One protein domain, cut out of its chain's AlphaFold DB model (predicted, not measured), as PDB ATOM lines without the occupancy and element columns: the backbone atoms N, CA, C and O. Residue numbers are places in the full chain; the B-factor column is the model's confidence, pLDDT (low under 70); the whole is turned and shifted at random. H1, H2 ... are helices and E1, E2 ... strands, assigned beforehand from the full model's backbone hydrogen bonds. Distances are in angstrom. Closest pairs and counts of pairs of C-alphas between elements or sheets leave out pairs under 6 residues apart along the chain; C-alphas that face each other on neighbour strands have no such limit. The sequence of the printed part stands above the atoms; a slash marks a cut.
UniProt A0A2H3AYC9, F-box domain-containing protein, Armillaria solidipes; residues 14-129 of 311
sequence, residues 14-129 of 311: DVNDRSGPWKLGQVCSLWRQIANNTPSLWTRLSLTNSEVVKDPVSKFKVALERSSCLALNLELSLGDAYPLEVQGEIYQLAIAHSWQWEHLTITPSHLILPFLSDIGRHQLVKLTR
ATOM      1  N   ASP A  14      52.143  -4.252  39.723       42.69
ATOM      2  CA  ASP A  14      51.969  -3.725  38.382       42.69
ATOM      3  C   ASP A  14      52.295  -4.816  37.347       42.69
ATOM      4  O   ASP A  14      53.254  -5.572  37.514       42.69
ATOM      5  N   VAL A  15      51.526  -4.905  36.259       44.91
ATOM      6  CA  VAL A  15      51.902  -5.720  35.083       44.91
ATOM      7  C   VAL A  15      53.034  -5.049  34.306       44.91
ATOM      8  O   VAL A  15      53.644  -5.673  33.430       44.91
ATOM      9  N   ASN A  16      53.366  -3.808  34.663       46.56
ATOM     10  CA  ASN A  16      54.505  -3.097  34.134       46.56
ATOM     11  C   ASN A  16      55.828  -3.772  34.491       46.56
ATOM     12  O   ASN A  16      56.020  -4.486  35.483       46.56
ATOM     13  N   ASP A  17      56.770  -3.518  33.597       50.69
ATOM     14  CA  ASP A  17      58.062  -4.164  33.413       50.69
ATOM     15  C   ASP A  17      59.043  -3.957  34.589       50.69
ATOM     16  O   ASP A  17      60.238  -4.199  34.456       50.69
ATOM     17  N   ARG A  18      58.583  -3.495  35.758       49.22
ATOM     18  CA  ARG A  18      59.402  -3.290  36.963       49.22
ATOM     19  C   ARG A  18      58.973  -4.140  38.160       49.22
ATOM     20  O   ARG A  18      59.812  -4.389  39.023       49.22
ATOM     21  N   SER A  19      57.746  -4.659  38.185       57.16
ATOM     22  CA  SER A  19      57.203  -5.388  39.349       57.16
ATOM     23  C   SER A  19      56.267  -6.558  39.004       57.16
ATOM     24  O   SER A  19      55.827  -7.262  39.913       57.16
ATOM     25  N   GLY A  20      56.018  -6.832  37.718       66.25
ATOM     26  CA  GLY A  20      55.092  -7.884  37.292       66.25
ATOM     27  C   GLY A  20      55.675  -9.302  37.165       66.25
ATOM     28  O   GLY A  20      56.897  -9.503  37.177       66.25
ATOM     29  N   PRO A  21      54.815 -10.317  36.930       73.06
ATOM     30  CA  PRO A  21      55.216 -11.724  36.774       73.06
ATOM     31  C   PRO A  21      56.211 -11.959  35.628       73.06
ATOM     32  O   PRO A  21      56.970 -12.930  35.630       73.06
ATOM     33  N   TRP A  22      56.254 -11.042  34.658       79.31
ATOM     34  CA  TRP A  22      57.199 -11.047  33.545       79.31
ATOM     35  C   TRP A  22      58.663 -11.031  33.997       79.31
ATOM     36  O   TRP A  22      59.490 -11.699  33.373       79.31
ATOM     37  N   LYS A  23      58.991 -10.349  35.106       78.75
ATOM     38  CA  LYS A  23      60.358 -10.310  35.656       78.75
ATOM     39  C   LYS A  23      60.830 -11.667  36.144       78.75
ATOM     40  O   LYS A  23      61.984 -12.021  35.916       78.75
ATOM     41  N   LEU A  24      59.935 -12.457  36.735       81.38
ATOM     42  CA  LEU A  24      60.254 -13.823  37.149       81.38
ATOM     43  C   LEU A  24      60.687 -14.661  35.937       81.38
ATOM     44  O   LEU A  24      61.641 -15.432  36.011       81.38
ATOM     45  N   GLY A  25      60.067 -14.426  34.778       81.06
ATOM     46  CA  GLY A  25      60.435 -15.066  33.519       81.06
ATOM     47  C   GLY A  25      61.797 -14.666  32.939       81.06
ATOM     48  O   GLY A  25      62.276 -15.358  32.036       81.06
ATOM     49  N   GLN A  26      62.425 -13.596  33.430       84.12
ATOM     50  CA  GLN A  26      63.738 -13.124  32.970       84.12
ATOM     51  C   GLN A  26      64.911 -13.678  33.796       84.12
ATOM     52  O   GLN A  26      66.053 -13.543  33.373       84.12
ATOM     53  N   VAL A  27      64.652 -14.325  34.940       88.56
ATOM     54  CA  VAL A  27      65.710 -14.850  35.826       88.56
ATOM     55  C   VAL A  27      66.343 -16.124  35.259       88.56
ATOM     56  O   VAL A  27      67.542 -16.177  35.012       88.56
ATOM     57  N   CYS A  28      65.542 -17.174  35.056       88.69
ATOM     58  CA  CYS A  28      65.968 -18.431  34.433       88.69
ATOM     59  C   CYS A  28      64.757 -19.205  33.876       88.69
ATOM     60  O   CYS A  28      63.604 -18.834  34.110       88.69
ATOM     61  N   SER A  29      65.002 -20.305  33.153       91.44
ATOM     62  CA  SER A  29      63.941 -21.151  32.575       91.44
ATOM     63  C   SER A  29      62.991 -21.729  33.630       91.44
ATOM     64  O   SER A  29      61.782 -21.739  33.410       91.44
ATOM     65  N   LEU A  30      63.514 -22.139  34.791       91.50
ATOM     66  CA  LEU A  30      62.711 -22.668  35.894       91.50
ATOM     67  C   LEU A  30      61.752 -21.611  36.453       91.50
ATOM     68  O   LEU A  30      60.568 -21.879  36.627       91.50
ATOM     69  N   TRP A  31      62.232 -20.390  36.687       90.56
ATOM     70  CA  TRP A  31      61.392 -19.305  37.199       90.56
ATOM     71  C   TRP A  31      60.324 -18.887  36.194       90.56
ATOM     72  O   TRP A  31      59.185 -18.637  36.577       90.56
ATOM     73  N   ARG A  32      60.656 -18.892  34.898       89.81
ATOM     74  CA  ARG A  32      59.675 -18.691  33.828       89.81
ATOM     75  C   ARG A  32      58.594 -19.764  33.842       89.81
ATOM     76  O   ARG A  32      57.419 -19.438  33.718       89.81
ATOM     77  N   GLN A  33      58.977 -21.026  34.017       90.94
ATOM     78  CA  GLN A  33      58.023 -22.125  34.119       90.94
ATOM     79  C   GLN A  33      57.126 -21.976  35.355       90.94
ATOM     80  O   GLN A  33      55.915 -22.138  35.233       90.94
ATOM     81  N   ILE A  34      57.686 -21.628  36.516       89.12
ATOM     82  CA  ILE A  34      56.913 -21.387  37.744       89.12
ATOM     83  C   ILE A  34      55.937 -20.226  37.535       89.12
ATOM     84  O   ILE A  34      54.744 -20.381  37.777       89.12
ATOM     85  N   ALA A  35      56.417 -19.091  37.024       88.38
ATOM     86  CA  ALA A  35      55.594 -17.909  36.796       88.38
ATOM     87  C   ALA A  35      54.437 -18.186  35.826       88.38
ATOM     88  O   ALA A  35      53.305 -17.785  36.081       88.38
ATOM     89  N   ASN A  36      54.695 -18.921  34.740       88.38
ATOM     90  CA  ASN A  36      53.672 -19.272  33.753       88.38
ATOM     91  C   ASN A  36      52.615 -20.246  34.296       88.38
ATOM     92  O   ASN A  36      51.481 -20.204  33.835       88.38
ATOM     93  N   ASN A  37      52.974 -21.111  35.251       88.56
ATOM     94  CA  ASN A  37      52.080 -22.129  35.817       88.56
ATOM     95  C   ASN A  37      51.486 -21.734  37.177       88.56
ATOM     96  O   ASN A  37      50.922 -22.582  37.865       88.56
ATOM     97  N   THR A  38      51.612 -20.468  37.580       89.50
ATOM     98  CA  THR A  38      51.050 -19.960  38.839       89.50
ATOM     99  C   THR A  38      50.001 -18.888  38.528       89.50
ATOM    100  O   THR A  38      50.343 -17.704  38.483       89.50
ATOM    101  N   PRO A  39      48.725 -19.267  38.306       88.88
ATOM    102  CA  PRO A  39      47.682 -18.335  37.874       88.88
ATOM    103  C   PRO A  39      47.472 -17.142  38.806       88.88
ATOM    104  O   PRO A  39      47.192 -16.041  38.344       88.88
ATOM    105  N   SER A  40      47.683 -17.321  40.115       86.56
ATOM    106  CA  SER A  40      47.524 -16.258  41.115       86.56
ATOM    107  C   SER A  40      48.498 -15.090  40.940       86.56
ATOM    108  O   SER A  40      48.269 -14.027  41.506       86.56
ATOM    109  N   LEU A  41      49.584 -15.262  40.178       85.69
ATOM    110  CA  LEU A  41      50.487 -14.159  39.831       85.69
ATOM    111  C   LEU A  41      49.876 -13.219  38.784       85.69
ATOM    112  O   LEU A  41      50.298 -12.074  38.682       85.69
ATOM    113  N   TRP A  42      48.895 -13.690  38.017       89.00
ATOM    114  CA  TRP A  42      48.314 -12.992  36.871       89.00
ATOM    115  C   TRP A  42      46.933 -12.396  37.171       89.00
ATOM    116  O   TRP A  42      46.237 -11.972  36.260       89.00
ATOM    117  N   THR A  43      46.511 -12.363  38.439       85.38
ATOM    118  CA  THR A  43      45.175 -11.882  38.827       85.38
ATOM    119  C   THR A  43      45.091 -10.374  39.030       85.38
ATOM    120  O   THR A  43      43.990  -9.837  39.039       85.38
ATOM    121  N   ARG A  44      46.219  -9.676  39.202       85.00
ATOM    122  CA  ARG A  44      46.274  -8.210  39.325       85.00
ATOM    123  C   ARG A  44      46.867  -7.624  38.056       85.00
ATOM    124  O   ARG A  44      48.058  -7.803  37.818       85.00
ATOM    125  N   LEU A  45      46.034  -6.970  37.248       84.81
ATOM    126  CA  LEU A  45      46.434  -6.388  35.972       84.81
ATOM    127  C   LEU A  45      46.237  -4.875  35.977       84.81
ATOM    128  O   LEU A  45      45.123  -4.414  36.197       84.81
ATOM    129  N   SER A  46      47.301  -4.118  35.702       81.31
ATOM    130  CA  SER A  46      47.255  -2.657  35.612       81.31
ATOM    131  C   SER A  46      47.806  -2.194  34.263       81.31
ATOM    132  O   SER A  46      48.861  -2.653  33.827       81.31
ATOM    133  N   LEU A  47      47.045  -1.341  33.580       80.56
ATOM    134  CA  LEU A  47      47.415  -0.659  32.343       80.56
ATOM    135  C   LEU A  47      47.071   0.821  32.503       80.56
ATOM    136  O   LEU A  47      45.910   1.224  32.400       80.56
ATOM    137  N   THR A  48      48.093   1.627  32.769       75.12
ATOM    138  CA  THR A  48      47.971   3.061  33.050       75.12
ATOM    139  C   THR A  48      48.868   3.875  32.117       75.12
ATOM    140  O   THR A  48      49.761   3.345  31.454       75.12
ATOM    141  N   ASN A  49      48.647   5.189  32.064       66.44
ATOM    142  CA  ASN A  49      49.433   6.105  31.229       66.44
ATOM    143  C   ASN A  49      50.857   6.384  31.732       66.44
ATOM    144  O   ASN A  49      51.594   7.096  31.054       66.44
ATOM    145  N   SER A  50      51.259   5.876  32.901       61.97
ATOM    146  CA  SER A  50      52.566   6.211  33.483       61.97
ATOM    147  C   SER A  50      53.742   5.563  32.747       61.97
ATOM    148  O   SER A  50      54.824   6.141  32.708       61.97
ATOM    149  N   GLU A  51      53.553   4.385  32.144       66.44
ATOM    150  CA  GLU A  51      54.577   3.709  31.342       66.44
ATOM    151  C   GLU A  51      53.947   3.129  30.065       66.44
ATOM    152  O   GLU A  51      53.094   2.245  30.122       66.44
ATOM    153  N   VAL A  52      54.367   3.614  28.889       69.88
ATOM    154  CA  VAL A  52      53.869   3.086  27.608       69.88
ATOM    155  C   VAL A  52      54.401   1.675  27.400       69.88
ATOM    156  O   VAL A  52      55.596   1.449  27.189       69.88
ATOM    157  N   VAL A  53      53.494   0.709  27.425       75.12
ATOM    158  CA  VAL A  53      53.817  -0.698  27.238       75.12
ATOM    159  C   VAL A  53      53.888  -1.004  25.748       75.12
ATOM    160  O   VAL A  53      52.944  -0.768  24.997       75.12
ATOM    161  N   LYS A  54      55.002  -1.599  25.302       80.62
ATOM    162  CA  LYS A  54      55.087  -2.156  23.948       80.62
ATOM    163  C   LYS A  54      54.134  -3.345  23.817       80.62
ATOM    164  O   LYS A  54      54.266  -4.307  24.576       80.62
ATOM    165  N   ASP A  55      53.259  -3.275  22.816       85.44
ATOM    166  CA  ASP A  55      52.243  -4.287  22.501       85.44
ATOM    167  C   ASP A  55      51.337  -4.630  23.710       85.44
ATOM    168  O   ASP A  55      51.388  -5.742  24.254       85.44
ATOM    169  N   PRO A  56      50.548  -3.649  24.195       87.19
ATOM    170  CA  PRO A  56      49.765  -3.791  25.422       87.19
ATOM    171  C   PRO A  56      48.656  -4.838  25.273       87.19
ATOM    172  O   PRO A  56      48.395  -5.581  26.217       87.19
ATOM    173  N   VAL A  57      48.067  -4.961  24.080       89.44
ATOM    174  CA  VAL A  57      47.005  -5.926  23.763       89.44
ATOM    175  C   VAL A  57      47.494  -7.356  23.966       89.44
ATOM    176  O   VAL A  57      46.903  -8.105  24.745       89.44
ATOM    177  N   SER A  58      48.600  -7.744  23.322       89.69
ATOM    178  CA  SER A  58      49.116  -9.112  23.430       89.69
ATOM    179  C   SER A  58      49.520  -9.453  24.861       89.69
ATOM    180  O   SER A  58      49.239 -10.549  25.345       89.69
ATOM    181  N   LYS A  59      50.153  -8.511  25.571       87.81
ATOM    182  CA  LYS A  59      50.523  -8.706  26.978       87.81
ATOM    183  C   LYS A  59      49.300  -8.882  27.870       87.81
ATOM    184  O   LYS A  59      49.307  -9.776  28.717       87.81
ATOM    185  N   PHE A  60      48.268  -8.069  27.666       90.00
ATOM    186  CA  PHE A  60      47.018  -8.160  28.410       90.00
ATOM    187  C   PHE A  60      46.320  -9.497  28.155       90.00
ATOM    188  O   PHE A  60      45.976 -10.200  29.101       90.00
ATOM    189  N   LYS A  61      46.230  -9.917  26.889       91.19
ATOM    190  CA  LYS A  61      45.670 -11.215  26.500       91.19
ATOM    191  C   LYS A  61      46.397 -12.389  27.158       91.19
ATOM    192  O   LYS A  61      45.754 -13.238  27.766       91.19
ATOM    193  N   VAL A  62      47.730 -12.418  27.104       90.69
ATOM    194  CA  VAL A  62      48.515 -13.485  27.753       90.69
ATOM    195  C   VAL A  62      48.297 -13.494  29.265       90.69
ATOM    196  O   VAL A  62      48.252 -14.562  29.876       90.69
ATOM    197  N   ALA A  63      48.173 -12.324  29.886       89.25
ATOM    198  CA  ALA A  63      47.924 -12.238  31.314       89.25
ATOM    199  C   ALA A  63      46.536 -12.790  31.692       89.25
ATOM    200  O   ALA A  63      46.445 -13.587  32.624       89.25
ATOM    201  N   LEU A  64      45.497 -12.461  30.916       90.12
ATOM    202  CA  LEU A  64      44.144 -13.014  31.069       90.12
ATOM    203  C   LEU A  64      44.090 -14.534  30.839       90.12
ATOM    204  O   LEU A  64      43.378 -15.252  31.533       90.12
ATOM    205  N   GLU A  65      44.849 -15.062  29.880       91.19
ATOM    206  CA  GLU A  65      44.928 -16.514  29.658       91.19
ATOM    207  C   GLU A  65      45.587 -17.226  30.849       91.19
ATOM    208  O   GLU A  65      45.158 -18.306  31.264       91.19
ATOM    209  N   ARG A  66      46.621 -16.612  31.436       89.62
ATOM    210  CA  ARG A  66      47.366 -17.180  32.568       89.62
ATOM    211  C   ARG A  66      46.652 -17.040  33.907       89.62
ATOM    212  O   ARG A  66      46.895 -17.870  34.778       89.62
ATOM    213  N   SER A  67      45.767 -16.058  34.078       90.12
ATOM    214  CA  SER A  67      44.919 -15.942  35.277       90.12
ATOM    215  C   SER A  67      43.889 -17.071  35.384       90.12
ATOM    216  O   SER A  67      43.374 -17.342  36.471       90.12
ATOM    217  N   SER A  68      43.649 -17.797  34.285       87.31
ATOM    218  CA  SER A  68      42.762 -18.956  34.222       87.31
ATOM    219  C   SER A  68      41.331 -18.597  34.642       87.31
ATOM    220  O   SER A  68      40.690 -17.821  33.944       87.31
ATOM    221  N   CYS A  69      40.804 -19.167  35.729       87.50
ATOM    222  CA  CYS A  69      39.461 -18.889  36.258       87.50
ATOM    223  C   CYS A  69      39.485 -18.141  37.599       87.50
ATOM    224  O   CYS A  69      38.475 -18.118  38.302       87.50
ATOM    225  N   LEU A  70      40.639 -17.598  37.994       86.00
ATOM    226  CA  LEU A  70      40.762 -16.863  39.247       86.00
ATOM    227  C   LEU A  70      40.124 -15.479  39.145       86.00
ATOM    228  O   LEU A  70      39.979 -14.920  38.061       86.00
ATOM    229  N   ALA A  71      39.767 -14.931  40.302       85.25
ATOM    230  CA  ALA A  71      39.169 -13.614  40.379       85.25
ATOM    231  C   ALA A  71      40.178 -12.525  39.952       85.25
ATOM    232  O   ALA A  71      41.350 -12.571  40.338       85.25
ATOM    233  N   LEU A  72      39.734 -11.587  39.115       85.81
ATOM    234  CA  LEU A  72      40.565 -10.572  38.471       85.81
ATOM    235  C   LEU A  72      40.409  -9.202  39.129       85.81
ATOM    236  O   LEU A  72      39.300  -8.723  39.360       85.81
ATOM    237  N   ASN A  73      41.548  -8.552  39.325       83.94
ATOM    238  CA  ASN A  73      41.698  -7.189  39.806       83.94
ATOM    239  C   ASN A  73      42.303  -6.356  38.681       83.94
ATOM    240  O   ASN A  73      43.508  -6.430  38.437       83.94
ATOM    241  N   LEU A  74      41.455  -5.631  37.957       84.31
ATOM    242  CA  LEU A  74      41.836  -4.880  36.766       84.31
ATOM    243  C   LEU A  74      41.865  -3.379  37.052       84.31
ATOM    244  O   LEU A  74      40.918  -2.837  37.618       84.31
ATOM    245  N   GLU A  75      42.913  -2.709  36.594       81.75
ATOM    246  CA  GLU A  75      43.051  -1.256  36.583       81.75
ATOM    247  C   GLU A  75      43.356  -0.794  35.159       81.75
ATOM    248  O   GLU A  75      44.413  -1.091  34.607       81.75
ATOM    249  N   LEU A  76      42.395  -0.110  34.543       81.38
ATOM    250  CA  LEU A  76      42.446   0.332  33.155       81.38
ATOM    251  C   LEU A  76      42.291   1.853  33.109       81.38
ATOM    252  O   LEU A  76      41.187   2.394  33.211       81.38
ATOM    253  N   SER A  77      43.421   2.530  32.932       77.06
ATOM    254  CA  SER A  77      43.527   3.982  32.791       77.06
ATOM    255  C   SER A  77      44.289   4.300  31.509       77.06
ATOM    256  O   SER A  77      45.413   4.801  31.528       77.06
ATOM    257  N   LEU A  78      43.660   3.933  30.392       75.88
ATOM    258  CA  LEU A  78      44.169   4.121  29.040       75.88
ATOM    259  C   LEU A  78      43.791   5.534  28.580       75.88
ATOM    260  O   LEU A  78      42.612   5.830  28.411       75.88
ATOM    261  N   GLY A  79      44.767   6.421  28.428       71.88
ATOM    262  CA  GLY A  79      44.579   7.738  27.813       71.88
ATOM    263  C   GLY A  79      45.334   7.853  26.499       71.88
ATOM    264  O   GLY A  79      45.649   6.849  25.859       71.88
ATOM    265  N   ASP A  80      45.652   9.086  26.112       72.25
ATOM    266  CA  ASP A  80      46.135   9.439  24.767       72.25
ATOM    267  C   ASP A  80      47.478   8.800  24.374       72.25
ATOM    268  O   ASP A  80      47.888   8.852  23.215       72.25
ATOM    269  N   ALA A  81      48.163   8.157  25.324       75.06
ATOM    270  CA  ALA A  81      49.366   7.375  25.072       75.06
ATOM    271  C   ALA A  81      49.125   6.154  24.161       75.06
ATOM    272  O   ALA A  81      50.068   5.667  23.530       75.06
ATOM    273  N   TYR A  82      47.886   5.656  24.079       78.81
ATOM    274  CA  TYR A  82      47.511   4.526  23.230       78.81
ATOM    275  C   TYR A  82      46.522   4.959  22.133       78.81
ATOM    276  O   TYR A  82      45.568   5.676  22.441       78.81
ATOM    277  N   PRO A  83      46.681   4.494  20.876       83.81
ATOM    278  CA  PRO A  83      45.691   4.713  19.821       83.81
ATOM    279  C   PRO A  83      44.298   4.222  20.226       83.81
ATOM    280  O   PRO A  83      44.176   3.232  20.953       83.81
ATOM    281  N   LEU A  84      43.246   4.875  19.729       80.19
ATOM    282  CA  LEU A  84      41.861   4.572  20.105       80.19
ATOM    283  C   LEU A  84      41.485   3.107  19.815       80.19
ATOM    284  O   LEU A  84      40.757   2.490  20.590       80.19
ATOM    285  N   GLU A  85      42.026   2.527  18.742       84.25
ATOM    286  CA  GLU A  85      41.809   1.130  18.358       84.25
ATOM    287  C   GLU A  85      42.371   0.165  19.409       84.25
ATOM    288  O   GLU A  85      41.710  -0.793  19.805       84.25
ATOM    289  N   VAL A  86      43.571   0.466  19.913       85.88
ATOM    290  CA  VAL A  86      44.241  -0.306  20.967       85.88
ATOM    291  C   VAL A  86      43.456  -0.219  22.272       85.88
ATOM    292  O   VAL A  86      43.271  -1.227  22.953       85.88
ATOM    293  N   GLN A  87      42.963   0.973  22.617       83.62
ATOM    294  CA  GLN A  87      42.132   1.157  23.806       83.62
ATOM    295  C   GLN A  87      40.839   0.338  23.714       83.62
ATOM    296  O   GLN A  87      40.488  -0.370  24.659       83.62
ATOM    297  N   GLY A  88      40.156   0.401  22.566       80.50
ATOM    298  CA  GLY A  88      38.938  -0.362  22.310       80.50
ATOM    299  C   GLY A  88      39.153  -1.870  22.446       80.50
ATOM    300  O   GLY A  88      38.367  -2.539  23.114       80.50
ATOM    301  N   GLU A  89      40.242  -2.403  21.888       87.06
ATOM    302  CA  GLU A  89      40.560  -3.832  21.982       87.06
ATOM    303  C   GLU A  89      40.838  -4.278  23.425       87.06
ATOM    304  O   GLU A  89      40.345  -5.321  23.859       87.06
ATOM    305  N   ILE A  90      41.563  -3.477  24.215       87.44
ATOM    306  CA  ILE A  90      41.812  -3.785  25.633       87.44
ATOM    307  C   ILE A  90      40.501  -3.799  26.425       87.44
ATOM    308  O   ILE A  90      40.274  -4.726  27.207       87.44
ATOM    309  N   TYR A  91      39.618  -2.817  26.215       83.31
ATOM    310  CA  TYR A  91      38.315  -2.801  26.880       83.31
ATOM    311  C   TYR A  91      37.455  -4.002  26.473       83.31
ATOM    312  O   TYR A  91      36.881  -4.651  27.345       83.31
ATOM    313  N   GLN A  92      37.427  -4.373  25.191       81.81
ATOM    314  CA  GLN A  92      36.719  -5.571  24.724       81.81
ATOM    315  C   GLN A  92      37.257  -6.851  25.371       81.81
ATOM    316  O   GLN A  92      36.474  -7.677  25.845       81.81
ATOM    317  N   LEU A  93      38.582  -7.007  25.445       87.88
ATOM    318  CA  LEU A  93      39.216  -8.142  26.120       87.88
ATOM    319  C   LEU A  93      38.860  -8.181  27.606       87.88
ATOM    320  O   LEU A  93      38.500  -9.236  28.123       87.88
ATOM    321  N   ALA A  94      38.912  -7.041  28.296       86.06
ATOM    322  CA  ALA A  94      38.537  -6.972  29.701       86.06
ATOM    323  C   ALA A  94      37.080  -7.419  29.890       86.06
ATOM    324  O   ALA A  94      36.796  -8.263  30.742       86.06
ATOM    325  N   ILE A  95      36.170  -6.891  29.066       79.56
ATOM    326  CA  ILE A  95      34.731  -7.169  29.128       79.56
ATOM    327  C   ILE A  95      34.426  -8.635  28.821       79.56
ATOM    328  O   ILE A  95      33.597  -9.236  29.505       79.56
ATOM    329  N   ALA A  96      35.126  -9.256  27.870       83.31
ATOM    330  CA  ALA A  96      34.992 -10.687  27.593       83.31
ATOM    331  C   ALA A  96      35.322 -11.566  28.821       83.31
ATOM    332  O   ALA A  96      34.786 -12.666  28.966       83.31
ATOM    333  N   HIS A  97      36.149 -11.063  29.743       85.19
ATOM    334  CA  HIS A  97      36.531 -11.721  30.995       85.19
ATOM    335  C   HIS A  97      35.793 -11.172  32.234       85.19
ATOM    336  O   HIS A  97      36.172 -11.479  33.365       85.19
ATOM    337  N   SER A  98      34.707 -10.412  32.046       81.00
ATOM    338  CA  SER A  98      33.956  -9.760  33.136       81.00
ATOM    339  C   SER A  98      33.410 -10.706  34.205       81.00
ATOM    340  O   SER A  98      33.319 -10.352  35.384       81.00
ATOM    341  N   TRP A  99      33.168 -11.965  33.842       78.44
ATOM    342  CA  TRP A  99      32.708 -12.993  34.769       78.44
ATOM    343  C   TRP A  99      33.738 -13.320  35.861       78.44
ATOM    344  O   TRP A  99      33.350 -13.822  36.917       78.44
ATOM    345  N   GLN A 100      35.019 -13.002  35.657       82.69
ATOM    346  CA  GLN A 100      36.088 -13.201  36.639       82.69
ATOM    347  C   GLN A 100      36.321 -11.989  37.538       82.69
ATOM    348  O   GLN A 100      37.056 -12.113  38.507       82.69
ATOM    349  N   TRP A 101      35.746 -10.819  37.258       83.75
ATOM    350  CA  TRP A 101      36.104  -9.613  38.007       83.75
ATOM    351  C   TRP A 101      35.760  -9.730  39.500       83.75
ATOM    352  O   TRP A 101      34.679 -10.201  39.874       83.75
ATOM    353  N   GLU A 102      36.708  -9.300  40.326       78.94
ATOM    354  CA  GLU A 102      36.580  -9.059  41.766       78.94
ATOM    355  C   GLU A 102      36.609  -7.553  42.029       78.94
ATOM    356  O   GLU A 102      35.691  -7.001  42.632       78.94
ATOM    357  N   HIS A 103      37.616  -6.883  41.463       73.50
ATOM    358  CA  HIS A 103      37.711  -5.435  41.416       73.50
ATOM    359  C   HIS A 103      38.015  -4.994  39.987       73.50
ATOM    360  O   HIS A 103      38.986  -5.426  39.369       73.50
ATOM    361  N   LEU A 104      37.187  -4.105  39.455       77.06
ATOM    362  CA  LEU A 104      37.479  -3.389  38.224       77.06
ATOM    363  C   LEU A 104      37.608  -1.917  38.575       77.06
ATOM    364  O   LEU A 104      36.762  -1.378  39.273       77.06
ATOM    365  N   THR A 105      38.670  -1.302  38.084       74.62
ATOM    366  CA  THR A 105      38.984   0.110  38.212       74.62
ATOM    367  C   THR A 105      39.136   0.638  36.794       74.62
ATOM    368  O   THR A 105      40.082   0.279  36.099       74.62
ATOM    369  N   ILE A 106      38.173   1.427  36.330       74.69
ATOM    370  CA  ILE A 106      38.184   2.019  34.986       74.69
ATOM    371  C   ILE A 106      38.226   3.530  35.096       74.69
ATOM    372  O   ILE A 106      37.553   4.105  35.950       74.69
ATOM    373  N   THR A 107      38.973   4.144  34.191       67.94
ATOM    374  CA  THR A 107      38.887   5.569  33.908       67.94
ATOM    375  C   THR A 107      37.994   5.758  32.677       67.94
ATOM    376  O   THR A 107      38.395   5.365  31.580       67.94
ATOM    377  N   PRO A 108      36.768   6.296  32.809       61.00
ATOM    378  CA  PRO A 108      35.859   6.412  31.690       61.00
ATOM    379  C   PRO A 108      36.373   7.447  30.691       61.00
ATOM    380  O   PRO A 108      36.424   8.638  30.987       61.00
ATOM    381  N   SER A 109      36.716   6.976  29.494       62.88
ATOM    382  CA  SER A 109      36.897   7.791  28.293       62.88
ATOM    383  C   SER A 109      35.675   7.648  27.385       62.88
ATOM    384  O   SER A 109      34.894   6.705  27.522       62.88
ATOM    385  N   HIS A 110      35.500   8.549  26.418       60.12
ATOM    386  CA  HIS A 110      34.417   8.461  25.426       60.12
ATOM    387  C   HIS A 110      34.362   7.107  24.690       60.12
ATOM    388  O   HIS A 110      33.313   6.725  24.178       60.12
ATOM    389  N   LEU A 111      35.477   6.371  24.672       61.44
ATOM    390  CA  LEU A 111      35.584   5.051  24.068       61.44
ATOM    391  C   LEU A 111      34.995   3.932  24.915       61.44
ATOM    392  O   LEU A 111      34.520   2.970  24.331       61.44
ATOM    393  N   ILE A 112      35.022   4.012  26.252       63.50
ATOM    394  CA  ILE A 112      34.475   2.921  27.070       63.50
ATOM    395  C   ILE A 112      32.949   2.946  27.100       63.50
ATOM    396  O   ILE A 112      32.329   1.909  27.283       63.50
ATOM    397  N   LEU A 113      32.332   4.111  26.903       65.50
ATOM    398  CA  LEU A 113      30.893   4.306  27.105       65.50
ATOM    399  C   LEU A 113      30.023   3.389  26.235       65.50
ATOM    400  O   LEU A 113      29.154   2.728  26.798       65.50
ATOM    401  N   PRO A 114      30.279   3.247  24.916       63.22
ATOM    402  CA  PRO A 114      29.550   2.275  24.106       63.22
ATOM    403  C   PRO A 114      29.724   0.855  24.652       63.22
ATOM    404  O   PRO A 114      28.758   0.105  24.741       63.22
ATOM    405  N   PHE A 115      30.927   0.512  25.118       61.34
ATOM    406  CA  PHE A 115      31.198  -0.805  25.679       61.34
ATOM    407  C   PHE A 115      30.543  -1.018  27.048       61.34
ATOM    408  O   PHE A 115      30.167  -2.142  27.352       61.34
ATOM    409  N   LEU A 116      30.344   0.025  27.865       62.75
ATOM    410  CA  LEU A 116      29.615  -0.077  29.136       62.75
ATOM    411  C   LEU A 116      28.164  -0.511  28.920       62.75
ATOM    412  O   LEU A 116      27.639  -1.283  29.720       62.75
ATOM    413  N   SER A 117      27.547  -0.060  27.824       61.28
ATOM    414  CA  SER A 117      26.199  -0.479  27.437       61.28
ATOM    415  C   SER A 117      26.126  -1.972  27.067       61.28
ATOM    416  O   SER A 117      25.110  -2.622  27.333       61.28
ATOM    417  N   ASP A 118      27.231  -2.540  26.564       58.03
ATOM    418  CA  ASP A 118      27.381  -3.964  26.223       58.03
ATOM    419  C   ASP A 118      27.697  -4.852  27.440       58.03
ATOM    420  O   ASP A 118      27.427  -6.060  27.424       58.03
ATOM    421  N   ILE A 119      28.236  -4.285  28.530       62.59
ATOM    422  CA  ILE A 119      28.396  -4.981  29.813       62.59
ATOM    423  C   ILE A 119      26.999  -5.122  30.420       62.59
ATOM    424  O   ILE A 119      26.565  -4.315  31.236       62.59
ATOM    425  N   GLY A 120      26.247  -6.136  29.990       55.38
ATOM    426  CA  GLY A 120      24.873  -6.348  30.442       55.38
ATOM    427  C   GLY A 120      24.727  -6.191  31.965       55.38
ATOM    428  O   GLY A 120      25.595  -6.614  32.732       55.38
ATOM    429  N   ARG A 121      23.604  -5.600  32.403       56.72
ATOM    430  CA  ARG A 121      23.299  -5.186  33.797       56.72
ATOM    431  C   ARG A 121      23.698  -6.183  34.900       56.72
ATOM    432  O   ARG A 121      23.930  -5.774  36.031       56.72
ATOM    433  N   HIS A 122      23.769  -7.479  34.592       54.69
ATOM    434  CA  HIS A 122      24.120  -8.549  35.528       54.69
ATOM    435  C   HIS A 122      25.625  -8.711  35.804       54.69
ATOM    436  O   HIS A 122      25.969  -9.250  36.849       54.69
ATOM    437  N   GLN A 123      26.518  -8.269  34.913       61.38
ATOM    438  CA  GLN A 123      27.977  -8.349  35.123       61.38
ATOM    439  C   GLN A 123      28.535  -7.086  35.796       61.38
ATOM    440  O   GLN A 123      29.508  -7.151  36.544       61.38
ATOM    441  N   LEU A 124      27.852  -5.952  35.608       60.84
ATOM    442  CA  LEU A 124      28.171  -4.655  36.210       60.84
ATOM    443  C   LEU A 124      28.091  -4.628  37.746       60.84
ATOM    444  O   LEU A 124      28.672  -3.744  38.365       60.84
ATOM    445  N   VAL A 125      27.437  -5.607  38.380       61.44
ATOM    446  CA  VAL A 125      27.372  -5.719  39.851       61.44
ATOM    447  C   VAL A 125      28.738  -5.970  40.503       61.44
ATOM    448  O   VAL A 125      28.886  -5.781  41.705       61.44
ATOM    449  N   LYS A 126      29.734  -6.401  39.719       66.69
ATOM    450  CA  LYS A 126      31.114  -6.632  40.175       66.69
ATOM    451  C   LYS A 126      31.972  -5.362  40.151       66.69
ATOM    452  O   LYS A 126      33.099  -5.372  40.638       66.69
ATOM    453  N   LEU A 127      31.454  -4.267  39.589       69.69
ATOM    454  CA  LEU A 127      32.130  -2.974  39.575       69.69
ATOM    455  C   LEU A 127      32.005  -2.316  40.954       69.69
ATOM    456  O   LEU A 127      30.997  -1.692  41.270       69.69
ATOM    457  N   THR A 128      33.046  -2.460  41.768       70.56
ATOM    458  CA  THR A 128      33.103  -1.899  43.127       70.56
ATOM    459  C   THR A 128      33.887  -0.593  43.202       70.56
ATOM    460  O   THR A 128      33.644   0.194  44.114       70.56
ATOM    461  N   ARG A 129      34.783  -0.322  42.243       71.50
ATOM    462  CA  ARG A 129      35.643   0.865  42.226       71.50
ATOM    463  C   ARG A 129      35.521   1.621  40.905       71.50
ATOM    464  O   ARG A 129      35.558   1.029  39.834       71.50
TER     465      ARG A 129
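Overview. This is residues 14 to 129 of the 311 residues of the protein "F-box domain-containing protein" of Armillaria solidipes (UniProt A0A2H3AYC9). A small sheet of three strands, E1, E2 and E3, makes the middle of the length, with H5 over one face and H4 side by side with H5, grazing the sheet near E1. Beyond E1 the helical hairpin H1 and H2 makes one end of the longest axis, while H6 and residues 119 to 123 lie toward the other end. The printed part has 116 residues, with six named helices and three named strands in the order H1 H2 H3 E1 H4 E2 H5 E3 H6; the sheet runs E1 E2 E3, all parallel, and the class is mixed, helices and strands. It is compact, with a radius of gyration of the C-alphas of 14.2 A and spans of 44 by 30 by 20 A.

Along the chain. H1 is residues 21 to 27, 11.0 A long, from C-alpha 21 at (55.216, -11.724, 36.774). H2 is residues 29 to 36, 10.5 A, and H3 residues 39 to 42, 5.5 A. E1 is residues 44 to 48, 13.0 A, and H4 residues 56 to 67, 16.4 A. E2, residues 72 to 77, is 15.9 A long and begins at C-alpha 72, (40.565, -10.572, 38.471). H5 is residues 84 to 96, 18.3 A, and E3 residues 101 to 106, 12.2 A. H6, residues 112 to 118, is 9.9 A long and ends at C-alpha 118, (27.381, -3.964, 26.223).

Arrangement. E1 and E2 are parallel at 4 degrees, with N 45 and O 73 2.8 A apart, within hydrogen-bond range. E2 and E3 are parallel at 4 degrees, with N 76 and O 105 2.8 A apart, within that range. E1, H4, E2 and E2, H5, E3 are strand-helix-strand units, parallel neighbour strands joined through a helix, each with a right-handed crossover. H5 is on the sheet at a height of 10.7 A and runs along the strands, at 18 degrees to E2 on the local plane. H4 only grazes the sheet. H4 touches H5 with residues 56 to 61 alone, the same way at a shallow tilt of 11 degrees; the closest C-alphas, of Val 57 and Ile 90, are 5.9 A apart. H6 touches H5, closest at the C-alphas of Tyr 91 and Ile 112, 6.9 A, at a shallow tilt of 34.8 degrees, only just short of steep. H3 touches H4, closest at the C-alphas of Pro 39 and Ser 67, 4.5 A. H1 and H2 form a hairpin, opposite ways at a shallow tilt of 5 degrees; the C-alphas of Gly 25 and Arg 32, their closest, are 3.7 A apart. H1 and H2 are not on the sheet. In H2, H4 and H5 every O i to N i+4 pair is within hydrogen-bond range; H1 has 1 of 3, with 4 of 4 O i to N i+3 pairs, H6 has 2 of 3, and H3 is too short for such a pair.

Size, cuts and confidence. The two C-alphas farthest apart, of Cys 28 and Arg 121, are 44.7 A apart. The printed part has no cut, and no link is long. The mean pLDDT of the printed part is 77.2; residues 14 to 20, 49 to 52 and 107 to 127 hold the 32 residues under 70.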